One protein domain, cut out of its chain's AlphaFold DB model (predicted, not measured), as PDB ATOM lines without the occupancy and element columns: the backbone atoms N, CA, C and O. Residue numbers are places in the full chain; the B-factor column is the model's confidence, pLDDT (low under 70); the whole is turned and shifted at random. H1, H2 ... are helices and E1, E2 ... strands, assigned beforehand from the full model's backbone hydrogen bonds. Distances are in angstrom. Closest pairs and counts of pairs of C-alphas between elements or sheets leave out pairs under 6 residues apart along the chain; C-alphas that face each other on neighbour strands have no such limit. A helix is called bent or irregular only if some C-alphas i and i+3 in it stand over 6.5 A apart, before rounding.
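What this domain is: This is residues 12 to 55 of the 75 residues of an uncharacterized protein of Croceicoccus sp (UniProt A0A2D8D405). A small, twisted ribbon of three antiparallel strands, E1, E2 and E3, joins at one end to one long helix, H1, which slants away from it, so that the long hairpin E2 and E3 and the helix make the two arms of an open V. The short strand E1 lies beside residues 18 to 21 of E2, near the corner of the V, while residues 24 to 29 around the far turn of the hairpin and residues 43 to 55 of H1 stick out freely. The printed part has 44 residues, with three named strands and then one named helix along the chain; the sheet's order is E1, E2, E3, and the class is mixed, helices and strands. The whole is loose, with a radius of gyration of the C-alphas of 12.8 A, and flat, spanning 33 by 29 by 11 A.

How they stand to each other: E1, residues 12 to 15, and E2, residues 18 to 25, form a hairpin, antiparallel at 145 degrees between their directions. In it N 13 and O 20 are 2.9 A apart, within hydrogen-bond range. E2 and E3, residues 28 to 35, form a second hairpin, antiparallel at 158 degrees. Here N 19 and O 34 are 2.8 A apart and N 25 and O 28 are 2.8 A apart, both within hydrogen-bond range. The three strands form a meander, each strand after the first being the antiparallel neighbour of the one before; E1 and E3 are edge strands and E2 is inner. The sheet is only just strongly twisted, its C-alphas lying up to 4.1 A off the best plane. H1, residues 36 to 55, is on the sheet and lies over E3, at a height over the sheet of 15.2 A; this gives two layers, a helix on one face of a sheet. Its line rises 54 degrees out of the local plane, and it stands up from the sheet. The closest C-alphas of E2 and H1 are those of Arg 18 and Leu 36, 5.9 A apart. In H1 every O i to N i+4 pair is within hydrogen-bond range.

Where its parts are: E1 runs 9.9 A from C-alpha 12 at (109.293, 9.571, 51.451) to C-alpha 15. E2 is 21.3 A long and E3 23.3 A, E3 ending at C-alpha 35 at (98.325, 7.971, 57.469). H1, not bent, is 28.3 A long and ends at C-alpha 55 at (112.509, 32.080, 68.414).

The domain as a whole: The two C-alphas farthest apart, those of Gly 16 and Asp 55, are 36.9 A apart. The printed part has no cut, and its three links are tight. The mean pLDDT of the printed part is 71.6; residue 12, residues 24 to 25, residue 40 and residues 42 to 55 are under 70.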
ATOM      1  N   ALA A  12     110.728   9.657  51.219       67.75
ATOM      2  CA  ALA A  12     109.293   9.571  51.451       67.75
ATOM      3  C   ALA A  12     108.571   9.134  50.172       67.75
ATOM      4  O   ALA A  12     108.707   9.770  49.124       67.75
ATOM      5  N   THR A  13     107.773   8.074  50.263       72.75
ATOM      6  CA  THR A  13     106.906   7.598  49.177       72.75
ATOM      7  C   THR A  13     105.446   7.581  49.625       72.75
ATOM      8  O   THR A  13     105.138   7.443  50.809       72.75
ATOM      9  N   ILE A  14     104.530   7.771  48.672       71.94
ATOM     10  CA  ILE A  14     103.084   7.694  48.908       71.94
ATOM     11  C   ILE A  14     102.594   6.354  48.358       71.94
ATOM     12  O   ILE A  14     102.740   6.096  47.164       71.94
ATOM     13  N   ASP A  15     102.007   5.528  49.222       74.56
ATOM     14  CA  ASP A  15     101.371   4.256  48.866       74.56
ATOM     15  C   ASP A  15      99.884   4.310  49.244       74.56
ATOM     16  O   ASP A  15      99.497   4.194  50.413       74.56
ATOM     17  N   GLY A  16      99.041   4.596  48.249       78.81
ATOM     18  CA  GLY A  16      97.615   4.848  48.451       78.81
ATOM     19  C   GLY A  16      97.362   6.043  49.378       78.81
ATOM     20  O   GLY A  16      97.638   7.188  49.026       78.81
ATOM     21  N   GLU A  17      96.812   5.775  50.566       78.56
ATOM     22  CA  GLU A  17      96.516   6.789  51.596       78.56
ATOM     23  C   GLU A  17      97.614   6.926  52.664       78.56
ATOM     24  O   GLU A  17      97.462   7.681  53.635       78.56
ATOM     25  N   ARG A  18      98.715   6.181  52.517       75.56
ATOM     26  CA  ARG A  18      99.797   6.133  53.501       75.56
ATOM     27  C   ARG A  18     101.052   6.806  52.969       75.56
ATOM     28  O   ARG A  18     101.369   6.732  51.785       75.56
ATOM     29  N   ILE A  19     101.773   7.451  53.874       74.44
ATOM     30  CA  ILE A  19     103.094   8.022  53.629       74.44
ATOM     31  C   ILE A  19     104.102   7.116  54.317       74.44
ATOM     32  O   ILE A  19     104.047   6.933  55.535       74.44
ATOM     33  N   ILE A  20     105.012   6.547  53.536       80.19
ATOM     34  CA  ILE A  20     106.090   5.696  54.027       80.19
ATOM     35  C   ILE A  20     107.363   6.530  54.030       80.19
ATOM     36  O   ILE A  20     107.781   7.035  52.992       80.19
ATOM     37  N   VAL A  21     107.972   6.683  55.201       76.56
ATOM     38  CA  VAL A  21     109.237   7.396  55.381       76.56
ATOM     39  C   VAL A  21     110.311   6.379  55.723       76.56
ATOM     40  O   VAL A  21     110.188   5.665  56.720       76.56
ATOM     41  N   SER A  22     111.355   6.325  54.901       73.50
ATOM     42  CA  SER A  22     112.536   5.494  55.127       73.50
ATOM     43  C   SER A  22     113.700   6.369  55.567       73.50
ATOM     44  O   SER A  22     113.977   7.397  54.944       73.50
ATOM     45  N   PHE A  23     114.391   5.969  56.629       70.06
ATOM     46  CA  PHE A  23     115.560   6.692  57.109       70.06
ATOM     47  C   PHE A  23     116.610   5.738  57.702       70.06
ATOM     48  O   PHE A  23     116.253   4.721  58.308       70.06
ATOM     49  N   PRO A  24     117.911   6.028  57.513       63.03
ATOM     50  CA  PRO A  24     118.983   5.221  58.082       63.03
ATOM     51  C   PRO A  24     118.972   5.284  59.614       63.03
ATOM     52  O   PRO A  24     118.788   6.346  60.210       63.03
ATOM     53  N   SER A  25     119.197   4.138  60.249       66.94
ATOM     54  CA  SER A  25     119.318   3.972  61.697       66.94
ATOM     55  C   SER A  25     120.497   3.043  61.991       66.94
ATOM     56  O   SER A  25     120.375   1.819  62.016       66.94
ATOM     57  N   GLY A  26     121.684   3.632  62.158       71.94
ATOM     58  CA  GLY A  26     122.925   2.868  62.286       71.94
ATOM     59  C   GLY A  26     123.281   2.145  60.982       71.94
ATOM     60  O   GLY A  26     123.485   2.793  59.961       71.94
ATOM     61  N   ALA A  27     123.387   0.815  61.036       73.31
ATOM     62  CA  ALA A  27     123.641  -0.030  59.863       73.31
ATOM     63  C   ALA A  27     122.354  -0.465  59.135       73.31
ATOM     64  O   ALA A  27     122.436  -1.053  58.058       73.31
ATOM     65  N   ASP A  28     121.187  -0.176  59.715       72.12
ATOM     66  CA  ASP A  28     119.885  -0.605  59.214       72.12
ATOM     67  C   ASP A  28     119.106   0.564  58.597       72.12
ATOM     68  O   ASP A  28     119.408   1.741  58.819       72.12
ATOM     69  N   THR A  29     118.042   0.237  57.864       75.44
ATOM     70  CA  THR A  29     117.040   1.207  57.405       75.44
ATOM     71  C   THR A  29     115.749   0.986  58.176       75.44
ATOM     72  O   THR A  29     115.187  -0.110  58.161       75.44
ATOM     73  N   MET A  30     115.252   2.035  58.828       74.44
ATOM     74  CA  MET A  30     113.938   2.016  59.461       74.44
ATOM     75  C   MET A  30     112.889   2.587  58.516       74.44
ATOM     76  O   MET A  30     113.143   3.558  57.802       74.44
ATOM     77  N   GLN A  31     111.699   1.992  58.544       79.62
ATOM     78  CA  GLN A  31     110.536   2.470  57.807       79.62
ATOM     79  C   GLN A  31     109.390   2.784  58.757       79.62
ATOM     80  O   GLN A  31     109.054   1.993  59.639       79.62
ATOM     81  N   VAL A  32     108.767   3.940  58.545       80.69
ATOM     82  CA  VAL A  32     107.579   4.374  59.278       80.69
ATOM     83  C   VAL A  32     106.468   4.631  58.273       80.69
ATOM     84  O   VAL A  32     106.632   5.425  57.355       80.69
ATOM     85  N   SER A  33     105.329   3.966  58.457       84.56
ATOM     86  CA  SER A  33     104.132   4.152  57.635       84.56
ATOM     87  C   SER A  33     103.093   4.957  58.412       84.56
ATOM     88  O   SER A  33     102.505   4.456  59.373       84.56
ATOM     89  N   LEU A  34     102.822   6.176  57.964       81.12
ATOM     90  CA  LEU A  34     101.852   7.095  58.557       81.12
ATOM     91  C   LEU A  34     100.614   7.203  57.669       81.12
ATOM     92  O   LEU A  34     100.710   7.094  56.449       81.12
ATOM     93  N   SER A  35      99.443   7.443  58.259       82.31
ATOM     94  CA  SER A  35      98.325   7.971  57.469       82.31
ATOM     95  C   SER A  35      98.622   9.416  57.052       82.31
ATOM     96  O   SER A  35      99.433  10.098  57.687       82.31
ATOM     97  N   LEU A  36      97.938   9.924  56.022       74.25
ATOM     98  CA  LEU A  36      98.037  11.340  55.648       74.25
ATOM     99  C   LEU A  36      97.706  12.278  56.827       74.25
ATOM    100  O   LEU A  36      98.375  13.291  57.026       74.25
ATOM    101  N   HIS A  37      96.698  11.924  57.630       76.50
ATOM    102  CA  HIS A  37      96.295  12.693  58.808       76.50
ATOM    103  C   HIS A  37      97.408  12.742  59.864       76.50
ATOM    104  O   HIS A  37      97.767  13.824  60.332       76.50
ATOM    105  N   ASP A  38      98.008  11.592  60.181       75.38
ATOM    106  CA  ASP A  38      99.100  11.502  61.157       75.38
ATOM    107  C   ASP A  38     100.352  12.235  60.670       75.38
ATOM    108  O   ASP A  38     101.009  12.925  61.450       75.38
ATOM    109  N   ALA A  39     100.661  12.146  59.373       70.56
ATOM    110  CA  ALA A  39     101.775  12.865  58.765       70.56
ATOM    111  C   ALA A  39     101.586  14.388  58.851       70.56
ATOM    112  O   ALA A  39     102.529  15.102  59.194       70.56
ATOM    113  N   MET A  40     100.369  14.895  58.621       69.50
ATOM    114  CA  MET A  40     100.073  16.318  58.811       69.50
ATOM    115  C   MET A  40     100.168  16.746  60.278       69.50
ATOM    116  O   MET A  40     100.701  17.817  60.577       69.50
ATOM    117  N   HIS A  41      99.666  15.926  61.205       72.25
ATOM    118  CA  HIS A  41      99.798  16.194  62.638       72.25
ATOM    119  C   HIS A  41     101.266  16.243  63.070       72.25
ATOM    120  O   HIS A  41     101.656  17.148  63.813       72.25
ATOM    121  N   LEU A  42     102.077  15.306  62.575       69.50
ATOM    122  CA  LEU A  42     103.513  15.280  62.808       69.50
ATOM    123  C   LEU A  42     104.166  16.538  62.236       69.50
ATOM    124  O   LEU A  42     104.813  17.253  62.990       69.50
ATOM    125  N   PHE A  43     103.918  16.876  60.967       67.25
ATOM    126  CA  PHE A  43     104.451  18.084  60.333       67.25
ATOM    127  C   PHE A  43     104.138  19.350  61.138       67.25
ATOM    128  O   PHE A  43     105.040  20.131  61.427       67.25
ATOM    129  N   ASN A  44     102.882  19.535  61.553       66.44
ATOM    130  CA  ASN A  44     102.480  20.713  62.319       66.44
ATOM    131  C   ASN A  44     103.178  20.784  63.684       66.44
ATOM    132  O   ASN A  44     103.614  21.864  64.086       66.44
ATOM    133  N   ARG A  45     103.344  19.647  64.376       66.56
ATOM    134  CA  ARG A  45     104.091  19.594  65.643       66.56
ATOM    135  C   ARG A  45     105.576  19.872  65.446       66.56
ATOM    136  O   ARG A  45     106.144  20.638  66.219       66.56
ATOM    137  N   THR A  46     106.199  19.276  64.431       68.00
ATOM    138  CA  THR A  46     107.629  19.464  64.159       68.00
ATOM    139  C   THR A  46     107.913  20.892  63.702       68.00
ATOM    140  O   THR A  46     108.883  21.491  64.149       68.00
ATOM    141  N   ARG A  47     107.027  21.479  62.886       63.66
ATOM    142  CA  ARG A  47     107.095  22.885  62.472       63.66
ATOM    143  C   ARG A  47     106.970  23.832  63.664       63.66
ATOM    144  O   ARG A  47     107.779  24.744  63.767       63.66
ATOM    145  N   ALA A  48     105.994  23.621  64.549       65.19
ATOM    146  CA  ALA A  48     105.841  24.439  65.754       65.19
ATOM    147  C   ALA A  48     107.094  24.360  66.641       65.19
ATOM    148  O   ALA A  48     107.652  25.390  66.996       65.19
ATOM    149  N   ALA A  49     107.608  23.151  66.885       63.09
ATOM    150  CA  ALA A  49     108.830  22.959  67.663       63.09
ATOM    151  C   ALA A  49     110.072  23.601  67.013       63.09
ATOM    152  O   ALA A  49     110.933  24.120  67.720       63.09
ATOM    153  N   ALA A  50     110.172  23.583  65.679       63.09
ATOM    154  CA  ALA A  50     111.265  24.230  64.955       63.09
ATOM    155  C   ALA A  50     111.180  25.763  65.028       63.09
ATOM    156  O   ALA A  50     112.201  26.414  65.230       63.09
ATOM    157  N   ILE A  51     109.978  26.335  64.905       67.06
ATOM    158  CA  ILE A  51     109.747  27.778  65.069       67.06
ATOM    159  C   ILE A  51     110.082  28.203  66.504       67.06
ATOM    160  O   ILE A  51     110.877  29.118  66.682       67.06
ATOM    161  N   ASP A  52     109.583  27.480  67.510       65.88
ATOM    162  CA  ASP A  52     109.872  27.762  68.922       65.88
ATOM    163  C   ASP A  52     111.380  27.704  69.226       65.88
ATOM    164  O   ASP A  52     111.881  28.479  70.040       65.88
ATOM    165  N   ALA A  53     112.120  26.791  68.586       61.75
ATOM    166  CA  ALA A  53     113.571  26.689  68.732       61.75
ATOM    167  C   ALA A  53     114.307  27.879  68.090       61.75
ATOM    168  O   ALA A  53     115.250  28.406  68.684       61.75
ATOM    169  N   LEU A  54     113.864  28.329  66.911       61.66
ATOM    170  CA  LEU A  54     114.409  29.516  66.243       61.66
ATOM    171  C   LEU A  54     114.126  30.795  67.042       61.66
ATOM    172  O   LEU A  54     115.029  31.611  67.220       61.66
ATOM    173  N   ASP A  55     112.912  30.938  67.580       64.62
ATOM    174  CA  ASP A  55     112.509  32.080  68.414       64.62
ATOM    175  C   ASP A  55     113.298  32.140  69.733       64.62
ATOM    176  O   ASP A  55     113.596  33.220  70.243       64.62
TER     177      ASP A  55